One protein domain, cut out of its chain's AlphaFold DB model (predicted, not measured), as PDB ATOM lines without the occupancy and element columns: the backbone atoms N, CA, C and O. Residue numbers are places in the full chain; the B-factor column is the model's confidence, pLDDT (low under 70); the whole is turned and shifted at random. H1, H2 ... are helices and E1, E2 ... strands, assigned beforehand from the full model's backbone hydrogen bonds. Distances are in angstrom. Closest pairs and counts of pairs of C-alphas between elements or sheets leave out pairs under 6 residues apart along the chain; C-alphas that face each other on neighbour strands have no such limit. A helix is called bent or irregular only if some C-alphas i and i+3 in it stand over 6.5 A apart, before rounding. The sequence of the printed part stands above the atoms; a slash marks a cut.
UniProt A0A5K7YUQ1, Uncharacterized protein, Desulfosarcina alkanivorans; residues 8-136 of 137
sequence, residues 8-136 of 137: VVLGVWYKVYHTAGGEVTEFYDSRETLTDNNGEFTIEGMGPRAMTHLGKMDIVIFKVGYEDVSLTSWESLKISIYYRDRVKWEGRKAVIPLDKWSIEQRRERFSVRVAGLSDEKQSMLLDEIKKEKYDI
ATOM      1  N   VAL A   8     168.652 220.782 128.314       88.75
ATOM      2  CA  VAL A   8     167.789 221.854 127.827       88.75
ATOM      3  C   VAL A   8     168.656 223.050 127.478       88.75
ATOM      4  O   VAL A   8     169.463 223.499 128.292       88.75
ATOM      5  N   VAL A   9     168.471 223.581 126.278       90.50
ATOM      6  CA  VAL A   9     169.082 224.825 125.825       90.50
ATOM      7  C   VAL A   9     167.964 225.779 125.451       90.50
ATOM      8  O   VAL A   9     167.153 225.483 124.577       90.50
ATOM      9  N   LEU A  10     167.941 226.936 126.099       88.25
ATOM     10  CA  LEU A  10     166.957 227.981 125.884       88.25
ATOM     11  C   LEU A  10     167.657 229.244 125.379       88.25
ATOM     12  O   LEU A  10     168.554 229.773 126.033       88.25
ATOM     13  N   GLY A  11     167.228 229.726 124.220       89.62
ATOM     14  CA  GLY A  11     167.538 231.053 123.707       89.62
ATOM     15  C   GLY A  11     166.386 232.000 124.016       89.62
ATOM     16  O   GLY A  11     165.230 231.659 123.755       89.62
ATOM     17  N   VAL A  12     166.678 233.177 124.561       86.75
ATOM     18  CA  VAL A  12     165.676 234.202 124.875       86.75
ATOM     19  C   VAL A  12     166.061 235.518 124.218       86.75
ATOM     20  O   VAL A  12     167.228 235.901 124.196       86.75
ATOM     21  N   TRP A  13     165.074 236.209 123.659       88.38
ATOM     22  CA  TRP A  13     165.248 237.507 123.026       88.38
ATOM     23  C   TRP A  13     164.354 238.541 123.683       88.38
ATOM     24  O   TRP A  13     163.189 238.282 123.991       88.38
ATOM     25  N   TYR A  14     164.895 239.747 123.795       86.44
ATOM     26  CA  TYR A  14     164.187 240.917 124.286       86.44
ATOM     27  C   TYR A  14     164.260 242.031 123.253       86.44
ATOM     28  O   TYR A  14     165.240 242.147 122.511       86.44
ATOM     29  N   LYS A  15     163.243 242.885 123.234       88.62
ATOM     30  CA  LYS A  15     163.374 244.226 122.678       88.62
ATOM     31  C   LYS A  15     164.058 245.113 123.706       88.62
ATOM     32  O   LYS A  15     163.737 245.048 124.887       88.62
ATOM     33  N   VAL A  16     164.996 245.923 123.245       87.75
ATOM     34  CA  VAL A  16     165.803 246.821 124.061       87.75
ATOM     35  C   VAL A  16     165.518 248.248 123.615       87.75
ATOM     36  O   VAL A  16     165.759 248.607 122.461       87.75
ATOM     37  N   TYR A  17     165.009 249.063 124.534       87.75
ATOM     38  CA  TYR A  17     164.731 250.475 124.307       87.75
ATOM     39  C   TYR A  17     165.618 251.320 125.214       87.75
ATOM     40  O   TYR A  17     165.603 251.183 126.438       87.75
ATOM     41  N   HIS A  18     166.381 252.228 124.613       85.00
ATOM     42  CA  HIS A  18     167.173 253.196 125.359       85.00
ATOM     43  C   HIS A  18     166.320 254.432 125.640       85.00
ATOM     44  O   HIS A  18     165.899 255.135 124.722       85.00
ATOM     45  N   THR A  19     166.055 254.687 126.918       87.31
ATOM     46  CA  THR A  19     165.275 255.835 127.389       87.31
ATOM     47  C   THR A  19     166.160 256.775 128.207       87.31
ATOM     48  O   THR A  19     167.269 256.414 128.603       87.31
ATOM     49  N   ALA A  20     165.670 257.978 128.521       86.50
ATOM     50  CA  ALA A  20     166.386 258.904 129.405       86.50
ATOM     51  C   ALA A  20     166.607 258.338 130.826       86.50
ATOM     52  O   ALA A  20     167.535 258.758 131.510       86.50
ATOM     53  N   GLY A  21     165.777 257.379 131.260       88.19
ATOM     54  CA  GLY A  21     165.909 256.683 132.545       88.19
ATOM     55  C   GLY A  21     166.792 255.432 132.504       88.19
ATOM     56  O   GLY A  21     166.902 254.749 133.516       88.19
ATOM     57  N   GLY A  22     167.405 255.121 131.357       85.81
ATOM     58  CA  GLY A  22     168.211 253.918 131.155       85.81
ATOM     59  C   GLY A  22     167.595 252.933 130.163       85.81
ATOM     60  O   GLY A  22     166.721 253.277 129.360       85.81
ATOM     61  N   GLU A  23     168.104 251.705 130.192       85.31
ATOM     62  CA  GLU A  23     167.673 250.618 129.314       85.31
ATOM     63  C   GLU A  23     166.403 249.948 129.846       85.31
ATOM     64  O   GLU A  23     166.345 249.528 131.001       85.31
ATOM     65  N   VAL A  24     165.394 249.840 128.982       86.00
ATOM     66  CA  VAL A  24     164.171 249.074 129.233       86.00
ATOM     67  C   VAL A  24     164.185 247.861 128.317       86.00
ATOM     68  O   VAL A  24     164.323 248.002 127.100       86.00
ATOM     69  N   THR A  25     164.034 246.674 128.900       83.31
ATOM     70  CA  THR A  25     163.948 245.416 128.159       83.31
ATOM     71  C   THR A  25     162.542 244.834 128.243       83.31
ATOM     72  O   THR A  25     161.939 244.759 129.313       83.31
ATOM     73  N   GLU A  26     162.007 244.419 127.099       84.81
ATOM     74  CA  GLU A  26     160.708 243.753 126.986       84.81
ATOM     75  C   GLU A  26     160.905 242.371 126.374       84.81
ATOM     76  O   GLU A  26     161.590 242.240 125.359       84.81
ATOM     77  N   PHE A  27     160.302 241.335 126.958       83.69
ATOM     78  CA  PHE A  27     160.335 239.995 126.371       83.69
ATOM     79  C   PHE A  27     159.793 240.016 124.938       83.69
ATOM     80  O   PHE A  27     158.751 240.617 124.670       83.69
ATOM     81  N   TYR A  28     160.502 239.353 124.027       85.50
ATOM     82  CA  TYR A  28     160.082 239.218 122.639       85.50
ATOM     83  C   TYR A  28     159.705 237.780 122.303       85.50
ATOM     84  O   TYR A  28     158.571 237.524 121.910       85.50
ATOM     85  N   ASP A  29     160.656 236.855 122.439       86.75
ATOM     86  CA  ASP A  29     160.447 235.449 122.100       86.75
ATOM     87  C   ASP A  29     161.455 234.544 122.829       86.75
ATOM     88  O   ASP A  29     162.495 234.996 123.316       86.75
ATOM     89  N   SER A  30     161.155 233.246 122.888       87.25
ATOM     90  CA  SER A  30     162.033 232.210 123.433       87.25
ATOM     91  C   SER A  30     161.984 230.948 122.577       87.25
ATOM     92  O   SER A  30     160.909 230.516 122.164       87.25
ATOM     93  N   ARG A  31     163.137 230.312 122.366       88.19
ATOM     94  CA  ARG A  31     163.252 229.034 121.654       88.19
ATOM     95  C   ARG A  31     164.018 228.039 122.495       88.19
ATOM     96  O   ARG A  31     165.053 228.377 123.058       88.19
ATOM     97  N   GLU A  32     163.514 226.818 122.544       87.88
ATOM     98  CA  GLU A  32     164.087 225.731 123.325       87.88
ATOM     99  C   GLU A  32     164.468 224.570 122.411       87.88
ATOM    100  O   GLU A  32     163.776 224.280 121.434       87.88
ATOM    101  N   THR A  33     165.566 223.900 122.740       90.88
ATOM    102  CA  THR A  33     165.947 222.618 122.153       90.88
ATOM    103  C   THR A  33     166.574 221.728 123.214       90.88
ATOM    104  O   THR A  33     167.066 222.199 124.240       90.88
ATOM    105  N   LEU A  34     166.602 220.429 122.937       91.75
ATOM    106  CA  LEU A  34     167.401 219.472 123.685       91.75
ATOM    107  C   LEU A  34     168.706 219.188 122.946       91.75
ATOM    108  O   LEU A  34     168.746 219.235 121.714       91.75
ATOM    109  N   THR A  35     169.761 218.877 123.696       94.88
ATOM    110  CA  THR A  35     170.977 218.313 123.113       94.88
ATOM    111  C   THR A  35     170.748 216.877 122.656       94.88
ATOM    112  O   THR A  35     170.061 216.094 123.322       94.88
ATOM    113  N   ASP A  36     171.348 216.520 121.526       95.19
ATOM    114  CA  ASP A  36     171.291 215.167 120.980       95.19
ATOM    115  C   ASP A  36     172.232 214.189 121.718       95.19
ATOM    116  O   ASP A  36     172.886 214.527 122.709       95.19
ATOM    117  N   ASN A  37     172.331 212.950 121.229       95.50
ATOM    118  CA  ASN A  37     173.218 211.929 121.802       95.50
ATOM    119  C   ASN A  37     174.714 212.296 121.724       95.50
ATOM    120  O   ASN A  37     175.518 211.753 122.482       95.50
ATOM    121  N   ASN A  38     175.081 213.224 120.839       95.38
ATOM    122  CA  ASN A  38     176.424 213.773 120.702       95.38
ATOM    123  C   ASN A  38     176.602 215.068 121.512       95.38
ATOM    124  O   ASN A  38     177.665 215.691 121.450       95.38
ATOM    125  N   GLY A  39     175.609 215.454 122.323       93.38
ATOM    126  CA  GLY A  39     175.627 216.672 123.127       93.38
ATOM    127  C   GLY A  39     175.519 217.949 122.294       93.38
ATOM    128  O   GLY A  39     175.835 219.029 122.791       93.38
ATOM    129  N   GLU A  40     175.114 217.835 121.032       95.94
ATOM    130  CA  GLU A  40     175.026 218.947 120.096       95.94
ATOM    131  C   GLU A  40     173.634 219.567 120.112       95.94
ATOM    132  O   GLU A  40     172.632 218.904 120.377       95.94
ATOM    133  N   PHE A  41     173.572 220.862 119.818       94.00
ATOM    134  CA  PHE A  41     172.321 221.592 119.688       94.00
ATOM    135  C   PHE A  41     172.459 222.705 118.653       94.00
ATOM    136  O   PHE A  41     173.559 223.155 118.326       94.00
ATOM    137  N   THR A  42     171.326 223.179 118.149       93.44
ATOM    138  CA  THR A  42     171.249 224.380 117.319       93.44
ATOM    139  C   THR A  42     170.008 225.161 117.709       93.44
ATOM    140  O   THR A  42     168.924 224.598 117.817       93.44
ATOM    141  N   ILE A  43     170.175 226.466 117.912       89.56
ATOM    142  CA  ILE A  43     169.063 227.395 118.074       89.56
ATOM    143  C   ILE A  43     169.110 228.361 116.901       89.56
ATOM    144  O   ILE A  43     170.087 229.087 116.704       89.56
ATOM    145  N   GLU A  44     168.047 228.358 116.109       88.12
ATOM    146  CA  GLU A  44     167.885 229.308 115.022       88.12
ATOM    147  C   GLU A  44     167.673 230.722 115.572       88.12
ATOM    148  O   GLU A  44     166.788 230.956 116.398       88.12
ATOM    149  N   GLY A  45     168.468 231.673 115.080       85.38
ATOM    150  CA  GLY A  45     168.308 233.086 115.409       85.38
ATOM    151  C   GLY A  45     167.095 233.727 114.729       85.38
ATOM    152  O   GLY A  45     166.565 233.219 113.745       85.38
ATOM    153  N   MET A  46     166.715 234.914 115.198       85.06
ATOM    154  CA  MET A  46     165.553 235.677 114.703       85.06
ATOM    155  C   MET A  46     165.796 236.438 113.384       85.06
ATOM    156  O   MET A  46     165.101 237.404 113.081       85.06
ATOM    157  N   GLY A  47     166.796 236.037 112.596       79.81
ATOM    158  CA  GLY A  47     167.155 236.722 111.353       79.81
ATOM    159  C   GLY A  47     167.879 238.070 111.547       79.81
ATOM    160  O   GLY A  47     168.500 238.311 112.591       79.81
ATOM    161  N   PRO A  48     167.888 238.935 110.513       73.56
ATOM    162  CA  PRO A  48     168.578 240.225 110.538       73.56
ATOM    163  C   PRO A  48     167.996 241.174 111.594       73.56
ATOM    164  O   PRO A  48     166.791 241.391 111.643       73.56
ATOM    165  N   ARG A  49     168.857 241.795 112.408       69.19
ATOM    166  CA  ARG A  49     168.436 242.647 113.542       69.19
ATOM    167  C   ARG A  49     168.330 244.142 113.214       69.19
ATOM    168  O   ARG A  49     167.999 244.937 114.092       69.19
ATOM    169  N   ALA A  50     168.620 244.553 111.980       63.09
ATOM    170  CA  ALA A  50     168.612 245.967 111.605       63.09
ATOM    171  C   ALA A  50     167.222 246.590 111.838       63.09
ATOM    172  O   ALA A  50     166.227 246.055 111.366       63.09
ATOM    173  N   MET A  51     167.167 247.717 112.558       61.00
ATOM    174  CA  MET A  51     165.942 248.490 112.848       61.00
ATOM    175  C   MET A  51     164.882 247.787 113.727       61.00
ATOM    176  O   MET A  51     163.761 248.278 113.829       61.00
ATOM    177  N   THR A  52     165.201 246.669 114.392       71.19
ATOM    178  CA  THR A  52     164.188 245.859 115.114       71.19
ATOM    179  C   THR A  52     164.116 246.082 116.630       71.19
ATOM    180  O   THR A  52     163.298 245.442 117.286       71.19
ATOM    181  N   HIS A  53     164.952 246.957 117.210       84.44
ATOM    182  CA  HIS A  53     165.184 247.044 118.669       84.44
ATOM    183  C   HIS A  53     165.516 245.685 119.318       84.44
ATOM    184  O   HIS A  53     165.500 245.559 120.536       84.44
ATOM    185  N   LEU A  54     165.809 244.649 118.528       87.44
ATOM    186  CA  LEU A  54     166.000 243.300 119.027       87.44
ATOM    187  C   LEU A  54     167.403 243.164 119.615       87.44
ATOM    188  O   LEU A  54     168.406 243.368 118.924       87.44
ATOM    189  N   GLY A  55     167.456 242.800 120.892       84.38
ATOM    190  CA  GLY A  55     168.683 242.560 121.630       84.38
ATOM    191  C   GLY A  55     169.459 241.335 121.143       84.38
ATOM    192  O   GLY A  55     169.135 240.666 120.152       84.38
ATOM    193  N   LYS A  56     170.545 241.036 121.857       86.88
ATOM    194  CA  LYS A  56     171.253 239.762 121.693       86.88
ATOM    195  C   LYS A  56     170.425 238.625 122.298       86.88
ATOM    196  O   LYS A  56     169.496 238.865 123.056       86.88
ATOM    197  N   MET A  57     170.743 237.401 121.883       88.00
ATOM    198  CA  MET A  57     170.119 236.204 122.437       88.00
ATOM    199  C   MET A  57     170.764 235.894 123.784       88.00
ATOM    200  O   MET A  57     171.949 235.550 123.812       88.00
ATOM    201  N   ASP A  58     169.981 235.962 124.849       87.50
ATOM    202  CA  ASP A  58     170.320 235.374 126.138       87.50
ATOM    203  C   ASP A  58     170.296 233.853 125.998       87.50
ATOM    204  O   ASP A  58     169.426 233.303 125.320       87.50
ATOM    205  N   ILE A  59     171.245 233.163 126.625       87.56
ATOM    206  CA  ILE A  59     171.315 231.705 126.589       87.56
ATOM    207  C   ILE A  59     171.292 231.115 127.989       87.56
ATOM    208  O   ILE A  59     172.038 231.535 128.878       87.56
ATOM    209  N   VAL A  60     170.464 230.088 128.141       87.25
ATOM    210  CA  VAL A  60     170.400 229.245 129.325       87.25
ATOM    211  C   VAL A  60     170.632 227.797 128.922       87.25
ATOM    212  O   VAL A  60     170.007 227.309 127.984       87.25
ATOM    213  N   ILE A  61     171.532 227.107 129.619       89.19
ATOM    214  CA  ILE A  61     171.781 225.673 129.437       89.19
ATOM    215  C   ILE A  61     171.573 224.989 130.773       89.19
ATOM    216  O   ILE A  61     172.160 225.385 131.781       89.19
ATOM    217  N   PHE A  62     170.745 223.952 130.770       86.06
ATOM    218  CA  PHE A  62     170.386 223.225 131.968       86.06
ATOM    219  C   PHE A  62     170.403 221.716 131.743       86.06
ATOM    220  O   PHE A  62     169.758 221.183 130.840       86.06
ATOM    221  N   LYS A  63     171.089 221.005 132.637       87.12
ATOM    222  CA  LYS A  63     170.937 219.565 132.807       87.12
ATOM    223  C   LYS A  63     170.943 219.242 134.289       87.12
ATOM    224  O   LYS A  63     171.824 219.664 135.030       87.12
ATOM    225  N   VAL A  64     169.971 218.443 134.703       80.81
ATOM    226  CA  VAL A  64     169.936 217.850 136.039       80.81
ATOM    227  C   VAL A  64     171.281 217.192 136.386       80.81
ATOM    228  O   VAL A  64     171.815 216.408 135.604       80.81
ATOM    229  N   GLY A  65     171.815 217.508 137.569       82.62
ATOM    230  CA  GLY A  65     173.095 216.983 138.059       82.62
ATOM    231  C   GLY A  65     174.336 217.730 137.563       82.62
ATOM    232  O   GLY A  65     175.448 217.324 137.901       82.62
ATOM    233  N   TYR A  66     174.161 218.808 136.802       87.50
ATOM    234  CA  TYR A  66     175.237 219.651 136.290       87.50
ATOM    235  C   TYR A  66     175.043 221.111 136.703       87.50
ATOM    236  O   TYR A  66     173.947 221.516 137.096       87.50
ATOM    237  N   GLU A  67     176.120 221.884 136.599       85.94
ATOM    238  CA  GLU A  67     176.065 223.339 136.647       85.94
ATOM    239  C   GLU A  67     175.177 223.898 135.534       85.94
ATOM    240  O   GLU A  67     175.059 223.313 134.450       85.94
ATOM    241  N   ASP A  68     174.558 225.043 135.800       82.38
ATOM    242  CA  ASP A  68     173.797 225.783 134.812       82.38
ATOM    243  C   ASP A  68     174.603 226.913 134.178       82.38
ATOM    244  O   ASP A  68     175.436 227.577 134.792       82.38
ATOM    245  N   VAL A  69     174.303 227.154 132.906       85.44
ATOM    246  CA  VAL A  69     174.783 228.330 132.187       85.44
ATOM    247  C   VAL A  69     173.618 229.291 132.082       85.44
ATOM    248  O   VAL A  69     172.542 228.894 131.648       85.44
ATOM    249  N   SER A  70     173.831 230.549 132.449       84.12
ATOM    250  CA  SER A  70     172.873 231.634 132.239       84.12
ATOM    251  C   SER A  70     173.642 232.891 131.861       84.12
ATOM    252  O   SER A  70     174.396 233.436 132.669       84.12
ATOM    253  N   LEU A  71     173.496 233.329 130.614       82.81
ATOM    254  CA  LEU A  71     174.273 234.419 130.035       82.81
ATOM    255  C   LEU A  71     173.377 235.363 129.237       82.81
ATOM    256  O   LEU A  71     172.543 234.921 128.458       82.81
ATOM    257  N   THR A  72     173.644 236.661 129.351       80.62
ATOM    258  CA  THR A  72     172.928 237.741 128.642       80.62
ATOM    259  C   THR A  72     173.308 237.888 127.162       80.62
ATOM    260  O   THR A  72     172.860 238.793 126.467       80.62
ATOM    261  N   SER A  73     174.235 237.061 126.668       84.75
ATOM    262  CA  SER A  73     174.504 236.935 125.236       84.75
ATOM    263  C   SER A  73     175.296 235.665 124.928       84.75
ATOM    264  O   SER A  73     176.119 235.235 125.740       84.75
ATOM    265  N   TRP A  74     175.134 235.101 123.729       84.50
ATOM    266  CA  TRP A  74     176.005 234.025 123.232       84.50
ATOM    267  C   TRP A  74     177.485 234.441 123.204       84.50
ATOM    268  O   TRP A  74     178.380 233.664 123.537       84.50
ATOM    269  N   GLU A  75     177.762 235.700 122.865       85.12
ATOM    270  CA  GLU A  75     179.111 236.260 122.865       85.12
ATOM    271  C   GLU A  75     179.722 236.338 124.274       85.12
ATOM    272  O   GLU A  75     180.949 236.334 124.398       85.12
ATOM    273  N   SER A  76     178.900 236.324 125.334       86.19
ATOM    274  CA  SER A  76     179.364 236.326 126.727       86.19
ATOM    275  C   SER A  76     180.236 235.112 127.062       86.19
ATOM    276  O   SER A  76     181.115 235.224 127.917       86.19
ATOM    277  N   LEU A  77     180.087 233.992 126.341       85.44
ATOM    278  CA  LEU A  77     180.958 232.815 126.471       85.44
ATOM    279  C   LEU A  77     182.431 233.121 126.147       85.44
ATOM    280  O   LEU A  77     183.317 232.422 126.628       85.44
ATOM    281  N   LYS A  78     182.706 234.158 125.343       84.44
ATOM    282  CA  LYS A  78     184.073 234.564 124.966       84.44
ATOM    283  C   LYS A  78     184.699 235.566 125.933       84.44
ATOM    284  O   LYS A  78     185.918 235.675 125.975       84.44
ATOM    285  N   ILE A  79     183.880 236.333 126.651       82.75
ATOM    286  CA  ILE A  79     184.341 237.479 127.452       82.75
ATOM    287  C   ILE A  79     184.236 237.243 128.959       82.75
ATOM    288  O   ILE A  79     185.011 237.823 129.716       82.75
ATOM    289  N   SER A  80     183.307 236.394 129.408       81.19
ATOM    290  CA  SER A  80     183.143 236.089 130.827       81.19
ATOM    291  C   SER A  80     184.398 235.408 131.360       81.19
ATOM    292  O   SER A  80     184.826 234.404 130.801       81.19
ATOM    293  N   ILE A  81     184.960 235.916 132.461       82.25
ATOM    294  CA  ILE A  81     186.154 235.344 133.112       82.25
ATOM    295  C   ILE A  81     185.962 233.850 133.392       82.25
ATOM    296  O   ILE A  81     186.885 233.067 133.219       82.25
ATOM    297  N   TYR A  82     184.745 233.458 133.770       81.81
ATOM    298  CA  TYR A  82     184.424 232.074 134.086       81.81
ATOM    299  C   TYR A  82     184.429 231.155 132.854       81.81
ATOM    300  O   TYR A  82     184.932 230.035 132.909       81.81
ATOM    301  N   TYR A  83     183.886 231.630 131.731       84.44
ATOM    302  CA  TYR A  83     183.688 230.804 130.537       84.44
ATOM    303  C   TYR A  83     184.817 230.927 129.514       84.44
ATOM    304  O   TYR A  83     185.101 229.950 128.826       84.44
ATOM    305  N   ARG A  84     185.495 232.078 129.426       83.12
ATOM    306  CA  ARG A  84     186.475 232.378 128.366       83.12
ATOM    307  C   ARG A  84     187.620 231.365 128.291       83.12
ATOM    308  O   ARG A  84     188.065 231.041 127.198       83.12
ATOM    309  N   ASP A  85     188.061 230.857 129.445       86.94
ATOM    310  CA  ASP A  85     189.196 229.933 129.558       86.94
ATOM    311  C   ASP A  85     188.737 228.459 129.523       86.94
ATOM    312  O   ASP A  85     189.537 227.549 129.302       86.94
ATOM    313  N   ARG A  86     187.433 228.212 129.719       90.31
ATOM    314  CA  ARG A  86     186.818 226.875 129.771       90.31
ATOM    315  C   ARG A  86     186.197 226.458 128.434       90.31
ATOM    316  O   ARG A  86     186.277 225.291 128.053       90.31
ATOM    317  N   VAL A  87     185.571 227.397 127.728       91.50
ATOM    318  CA  VAL A  87     184.877 227.156 126.461       91.50
ATOM    319  C   VAL A  87     185.886 227.085 125.325       91.50
ATOM    320  O   VAL A  87     186.627 228.031 125.064       91.50
ATOM    321  N   LYS A  88     185.874 225.970 124.595       91.94
ATOM    322  CA  LYS A  88     186.685 225.808 123.384       91.94
ATOM    323  C   LYS A  88     185.855 226.139 122.155       91.94
ATOM    324  O   LYS A  88     184.683 225.784 122.084       91.94
ATOM    325  N   TRP A  89     186.468 226.803 121.181       90.81
ATOM    326  CA  TRP A  89     185.802 227.185 119.940       90.81
ATOM    327  C   TRP A  89     186.369 226.404 118.761       90.81
ATOM    328  O   TRP A  89     187.557 226.490 118.460       90.81
ATOM    329  N   GLU A  90     185.493 225.685 118.068       89.94
ATOM    330  CA  GLU A  90     185.775 224.979 116.820       89.94
ATOM    331  C   GLU A  90     185.057 225.731 115.691       89.94
ATOM    332  O   GLU A  90     183.899 225.478 115.349       89.94
ATOM    333  N   GLY A  91     185.714 226.772 115.174       88.62
ATOM    334  CA  GLY A  91     185.104 227.701 114.223       88.62
ATOM    335  C   GLY A  91     183.931 228.469 114.846       88.62
ATOM    336  O   GLY A  91     184.129 229.345 115.687       88.62
ATOM    337  N   ARG A  92     182.700 228.164 114.412       85.94
ATOM    338  CA  ARG A  92     181.463 228.772 114.949       85.94
ATOM    339  C   ARG A  92     180.820 227.962 116.079       85.94
ATOM    340  O   ARG A  92     179.872 228.447 116.690       85.94
ATOM    341  N   LYS A  93     181.323 226.759 116.354       90.06
ATOM    342  CA  LYS A  93     180.807 225.861 117.386       90.06
ATOM    343  C   LYS A  93     181.518 226.126 118.711       90.06
ATOM    344  O   LYS A  93     182.746 226.205 118.743       90.06
ATOM    345  N   ALA A  94     180.751 226.256 119.789       91.44
ATOM    346  CA  ALA A  94     181.280 226.334 121.145       91.44
ATOM    347  C   ALA A  94     181.148 224.969 121.827       91.44
ATOM    348  O   ALA A  94     180.069 224.382 121.844       91.44
ATOM    349  N   VAL A  95     182.241 224.484 122.407       93.50
ATOM    350  CA  VAL A  95     182.266 223.306 123.274       93.50
ATOM    351  C   VAL A  95     182.268 223.804 124.712       93.50
ATOM    352  O   VAL A  95     183.267 224.351 125.188       93.50
ATOM    353  N   ILE A  96     181.126 223.652 125.382       92.62
ATOM    354  CA  ILE A  96     180.866 224.212 126.711       92.62
ATOM    355  C   ILE A  96     181.016 223.094 127.759       92.62
ATOM    356  O   ILE A  96     180.211 222.161 127.756       92.62
ATOM    357  N   PRO A  97     182.040 223.127 128.635       92.06
ATOM    358  CA  PRO A  97     182.093 222.243 129.799       92.06
ATOM    359  C   PRO A  97     180.958 222.565 130.762       92.06
ATOM    360  O   PRO A  97     180.757 223.732 131.081       92.06
ATOM    361  N   LEU A  98     180.295 221.522 131.263       90.12
ATOM    362  CA  LEU A  98     179.439 221.604 132.440       90.12
ATOM    363  C   LEU A  98     180.008 220.690 133.526       90.12
ATOM    364  O   LEU A  98     180.178 219.484 133.307       90.12
ATOM    365  N   ASP A  99     180.300 221.258 134.687       89.50
ATOM    366  CA  ASP A  99     180.717 220.520 135.872       89.50
ATOM    367  C   ASP A  99     179.527 219.762 136.467       89.50
ATOM    368  O   ASP A  99     178.405 220.262 136.514       89.50
ATOM    369  N   LYS A 100     179.761 218.534 136.939       88.62
ATOM    370  CA  LYS A 100     178.749 217.796 137.703       88.62
ATOM    371  C   LYS A 100     178.628 218.411 139.091       88.62
ATOM    372  O   LYS A 100     179.634 218.550 139.784       88.62
ATOM    373  N   TRP A 101     177.407 218.714 139.516       84.88
ATOM    374  CA  TRP A 101     177.138 219.271 140.839       84.88
ATOM    375  C   TRP A 101     176.629 218.218 141.822       84.88
ATOM    376  O   TRP A 101     175.773 217.378 141.506       84.88
ATOM    377  N   SER A 102     177.121 218.302 143.060       80.62
ATOM    378  CA  SER A 102     176.590 217.522 144.179       80.62
ATOM    379  C   SER A 102     175.149 217.939 144.506       80.62
ATOM    380  O   SER A 102     174.634 218.941 144.005       80.62
ATOM    381  N   ILE A 103     174.458 217.148 145.329       71.19
ATOM    382  CA  ILE A 103     173.092 217.476 145.768       71.19
ATOM    383  C   ILE A 103     173.098 218.771 146.596       71.19
ATOM    384  O   ILE A 103     172.171 219.570 146.503       71.19
ATOM    385  N   GLU A 104     174.150 219.003 147.377       72.44
ATOM    386  CA  GLU A 104     174.336 220.192 148.209       72.44
ATOM    387  C   GLU A 104     174.516 221.445 147.344       72.44
ATOM    388  O   GLU A 104     173.771 222.408 147.516       72.44
ATOM    389  N   GLN A 105     175.399 221.395 146.341       73.75
ATOM    390  CA  GLN A 105     175.588 222.491 145.377       73.75
ATOM    391  C   GLN A 105     174.292 222.802 144.612       73.75
ATOM    392  O   GLN A 105     173.937 223.960 144.406       73.75
ATOM    393  N   ARG A 106     173.519 221.764 144.265       66.38
ATOM    394  CA  ARG A 106     172.196 221.916 143.641       66.38
ATOM    395  C   ARG A 106     171.147 222.551 144.561       66.38
ATOM    396  O   ARG A 106     170.197 223.146 144.058       66.38
ATOM    397  N   ARG A 107     171.275 222.433 145.886       64.12
ATOM    398  CA  ARG A 107     170.334 223.027 146.857       64.12
ATOM    399  C   ARG A 107     170.580 224.513 147.088       64.12
ATOM    400  O   ARG A 107     169.617 225.227 147.345       64.12
ATOM    401  N   GLU A 108     171.824 224.962 146.962       64.81
ATOM    402  CA  GLU A 108     172.197 226.385 147.018       64.81
ATOM    403  C   GLU A 108     171.857 227.146 145.729       64.81
ATOM    404  O   GLU A 108     172.047 228.360 145.647       64.81
ATOM    405  N   ARG A 109     171.325 226.442 144.725       62.31
ATOM    406  CA  ARG A 109     170.942 227.006 143.437       62.31
ATOM    407  C   ARG A 109     170.000 228.196 143.616       62.31
ATOM    408  O   ARG A 109     168.834 228.043 143.986       62.31
ATOM    409  N   PHE A 110     170.497 229.384 143.272       47.91
ATOM    410  CA  PHE A 110     169.651 230.540 143.019       47.91
ATOM    411  C   PHE A 110     168.723 230.179 141.861       47.91
ATOM    412  O   PHE A 110     169.178 229.791 140.789       47.91
ATOM    413  N   SER A 111     167.412 230.252 142.098       52.06
ATOM    414  CA  SER A 111     166.383 230.059 141.076       52.06
ATOM    415  C   SER A 111     166.798 230.785 139.799       52.06
ATOM    416  O   SER A 111     166.960 232.006 139.844       52.06
ATOM    417  N   VAL A 112     166.972 230.061 138.690       51.22
ATOM    418  CA  VAL A 112     167.226 230.677 137.385       51.22
ATOM    419  C   VAL A 112     166.009 231.543 137.068       51.22
ATOM    420  O   VAL A 112     164.963 231.060 136.634       51.22
ATOM    421  N   ARG A 113     166.096 232.834 137.384       49.50
ATOM    422  CA  ARG A 113     165.126 233.832 136.951       49.50
ATOM    423  C   ARG A 113     165.600 234.313 135.601       49.50
ATOM    424  O   ARG A 113     166.379 235.255 135.508       49.50
ATOM    425  N   VAL A 114     165.139 233.637 134.561       53.91
ATOM    426  CA  VAL A 114     165.194 234.210 133.223       53.91
ATOM    427  C   VAL A 114     164.073 235.235 133.172       53.91
ATOM    428  O   VAL A 114     162.905 234.879 133.320       53.91
ATOM    429  N   ALA A 115     164.420 236.515 133.067       45.78
ATOM    430  CA  ALA A 115     163.414 237.559 132.931       45.78
ATOM    431  C   ALA A 115     162.522 237.250 131.709       45.78
ATOM    432  O   ALA A 115     162.982 236.737 130.701       45.78
ATOM    433  N   GLY A 116     161.213 237.474 131.787       44.69
ATOM    434  CA  GLY A 116     160.337 237.277 130.625       44.69
ATOM    435  C   GLY A 116     160.040 235.828 130.202       44.69
ATOM    436  O   GLY A 116     159.207 235.642 129.320       44.69
ATOM    437  N   LEU A 117     160.624 234.797 130.829       54.97
ATOM    438  CA  LEU A 117     160.038 233.454 130.757       54.97
ATOM    439  C   LEU A 117     158.653 233.523 131.410       54.97
ATOM    440  O   LEU A 117     158.539 233.970 132.548       54.97
ATOM    441  N   SER A 118     157.605 233.103 130.697       54.78
ATOM    442  CA  SER A 118     156.255 233.018 131.266       54.78
ATOM    443  C   SER A 118     156.292 232.230 132.576       54.78
ATOM    444  O   SER A 118     156.961 231.191 132.622       54.78
ATOM    445  N   ASP A 119     155.521 232.659 133.576       55.69
ATOM    446  CA  ASP A 119     155.423 231.992 134.882       55.69
ATOM    447  C   ASP A 119     155.175 230.482 134.755       55.69
ATOM    448  O   ASP A 119     155.671 229.701 135.558       55.69
ATOM    449  N   GLU A 120     154.470 230.055 133.705       54.19
ATOM    450  CA  GLU A 120     154.186 228.655 133.397       54.19
ATOM    451  C   GLU A 120     155.458 227.860 133.054       54.19
ATOM    452  O   GLU A 120     155.779 226.884 133.725       54.19
ATOM    453  N   LYS A 121     156.258 228.322 132.084       60.44
ATOM    454  CA  LYS A 121     157.564 227.718 131.758       60.44
ATOM    455  C   LYS A 121     158.553 227.803 132.920       60.44
ATOM    456  O   LYS A 121     159.329 226.874 133.139       60.44
ATOM    457  N   GLN A 122     158.517 228.895 133.684       61.28
ATOM    458  CA  GLN A 122     159.331 229.021 134.888       61.28
ATOM    459  C   GLN A 122     158.889 228.019 135.965       61.28
ATOM    460  O   GLN A 122     159.735 227.394 136.603       61.28
ATOM    461  N   SER A 123     157.581 227.801 136.122       56.16
ATOM    462  CA  SER A 123     157.016 226.778 137.000       56.16
ATOM    463  C   SER A 123     157.382 225.377 136.529       56.16
ATOM    464  O   SER A 123     157.760 224.568 137.361       56.16
ATOM    465  N   MET A 124     157.365 225.092 135.223       61.53
ATOM    466  CA  MET A 124     157.785 223.794 134.681       61.53
ATOM    467  C   MET A 124     159.261 223.507 134.971       61.53
ATOM    468  O   MET A 124     159.581 222.435 135.472       61.53
ATOM    469  N   LEU A 125     160.150 224.483 134.751       63.62
ATOM    470  CA  LEU A 125     161.563 224.396 135.142       63.62
ATOM    471  C   LEU A 125     161.715 224.127 136.644       63.62
ATOM    472  O   LEU A 125     162.483 223.259 137.056       63.62
ATOM    473  N   LEU A 126     160.963 224.855 137.471       59.12
ATOM    474  CA  LEU A 126     160.959 224.667 138.920       59.12
ATOM    475  C   LEU A 126     160.363 223.317 139.336       59.12
ATOM    476  O   LEU A 126     160.815 222.751 140.326       59.12
ATOM    477  N   ASP A 127     159.382 222.788 138.615       61.56
ATOM    478  CA  ASP A 127     158.743 221.508 138.902       61.56
ATOM    479  C   ASP A 127     159.627 220.333 138.474       61.56
ATOM    480  O   ASP A 127     159.705 219.350 139.208       61.56
ATOM    481  N   GLU A 128     160.378 220.457 137.378       60.94
ATOM    482  CA  GLU A 128     161.464 219.538 137.008       60.94
ATOM    483  C   GLU A 128     162.514 219.474 138.136       60.94
ATOM    484  O   GLU A 128     162.880 218.394 138.601       60.94
ATOM    485  N   ILE A 129     162.918 220.639 138.663       59.50
ATOM    486  CA  ILE A 129     163.840 220.759 139.809       59.50
ATOM    487  C   ILE A 129     163.223 220.187 141.100       59.50
ATOM    488  O   ILE A 129     163.928 219.621 141.936       59.50
ATOM    489  N   LYS A 130     161.908 220.338 141.317       58.50
ATOM    490  CA  LYS A 130     161.222 219.792 142.502       58.50
ATOM    491  C   LYS A 130     161.034 218.281 142.421       58.50
ATOM    492  O   LYS A 130     161.134 217.649 143.467       58.50
ATOM    493  N   LYS A 131     160.774 217.698 141.247       61.69
ATOM    494  CA  LYS A 131     160.656 216.236 141.078       61.69
ATOM    495  C   LYS A 131     161.927 215.526 141.558       61.69
ATOM    496  O   LYS A 131     161.827 214.573 142.321       61.69
ATOM    497  N   GLU A 132     163.106 216.093 141.283       53.81
ATOM    498  CA  GLU A 132     164.378 215.608 141.850       53.81
ATOM    499  C   GLU A 132     164.422 215.602 143.389       53.81
ATOM    500  O   GLU A 132     165.077 214.745 143.979       53.81
ATOM    501  N   LYS A 133     163.755 216.543 144.075       52.00
ATOM    502  CA  LYS A 133     163.742 216.567 145.550       52.00
ATOM    503  C   LYS A 133     162.953 215.401 146.152       52.00
ATOM    504  O   LYS A 133     163.173 215.101 147.324       52.00
ATOM    505  N   TYR A 134     162.046 214.779 145.396       48.97
ATOM    506  CA  TYR A 134     161.195 213.687 145.877       48.97
ATOM    507  C   TYR A 134     161.755 212.288 145.585       48.97
ATOM    508  O   TYR A 134     161.449 211.374 146.346       48.97
ATOM    509  N   ASP A 135     162.623 212.133 144.581       47.78
ATOM    510  CA  ASP A 135     163.288 210.855 144.254       47.78
ATOM    511  C   ASP A 135     164.520 210.550 145.133       47.78
ATOM    512  O   ASP A 135     165.191 209.535 144.961       47.78
ATOM    513  N   ILE A 136     164.818 211.415 146.106       45.88
ATOM    514  CA  ILE A 136     165.858 211.209 147.122       45.88
ATOM    515  C   ILE A 136     165.156 210.968 148.469       45.88
ATOM    516  O   ILE A 136     165.111 211.852 149.329       45.88
TER     517      ILE A 136
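AT A GLANCE: This is residues 8 to 136 of the 137 residues of an uncharacterized protein of Desulfosarcina alkanivorans (UniProt A0A5K7YUQ1). A long, bent two-strand hairpin, E1 and E2, makes one side of a twisted, curled sheet, and the short hairpin E3 and E4 continues the sheet beside residues 8 to 12 of E1. The tiny helix H1 only grazes this sheet with residues 76 to 77, H2 meets H1 at a corner, and away from the sheet lie a small separate hairpin, E5 and E6, and a longer helix, H4, with the short H3 near it. The printed part has 129 residues, with four named helices and six named strands in the order E1 E2 E3 E4 H1 H2 E5 E6 H3 H4; the larger sheet has the order E2 E1 E3 E4, all antiparallel. The class is mixed, helices and strands. The whole is compact, with a radius of gyration of the C-alphas of 16.0 A and spans of 50 by 36 by 27 A.

HOW THE PARTS SIT: Start with E1, residues 8 to 19, and E2, residues 22 to 34, an antiparallel hairpin at 163 degrees; look for N 9 and O 33 at 2.8 A. E2 bends by 56 degrees at residue 28. E3, residues 58 to 62, is antiparallel to E1 at 156 degrees, with N 10 and O 60 2.8 A apart. E4, residues 69 to 71, forms a hairpin with E3, with N 61 and O 69 at 2.9 A. H1, residues 76 to 79, only grazes this sheet with residues 76 to 77. H1 and H2, residues 81 to 84, touch only at the corner; their closest C-alphas, of Lys 78 and Arg 84, are 4.7 A apart. E5, residues 88 to 90, and E6, residues 93 to 95, are an antiparallel hairpin, with N 95 and O 88 at 2.8 A. H3, residues 103 to 107, and H4, residues 119 to 134, are near each other, and neither is on the sheet of E1 to E4. Every O i to N i+4 pair is within hydrogen-bond range in H3, 9 of 12 are in H4, and H1 and H2 are too short for such a pair.

IN THESE COORDINATES: Find C-alpha 8 at (167.789, 221.854, 127.827); from there E1 runs 34.1 A to C-alpha 19 at (165.275, 255.835, 127.389). E2 returns over 35.3 A, and E3 spans 13.5 A. H4 runs 22.1 A to C-alpha 134 at (161.195, 213.687, 145.877), with a kink of 25 degrees near residue 126.

THE WHOLE: The C-alphas of Ala 20 and Ile 136, the two farthest apart, are 50.9 A from each other. The printed part has no cut. The links E2 to E3, 23 residues, and H3 to H4, 11 residues, are long. Look for pLDDT under 70 at residues 49 to 51 and 106 to 136; the mean of the printed part is 78.7.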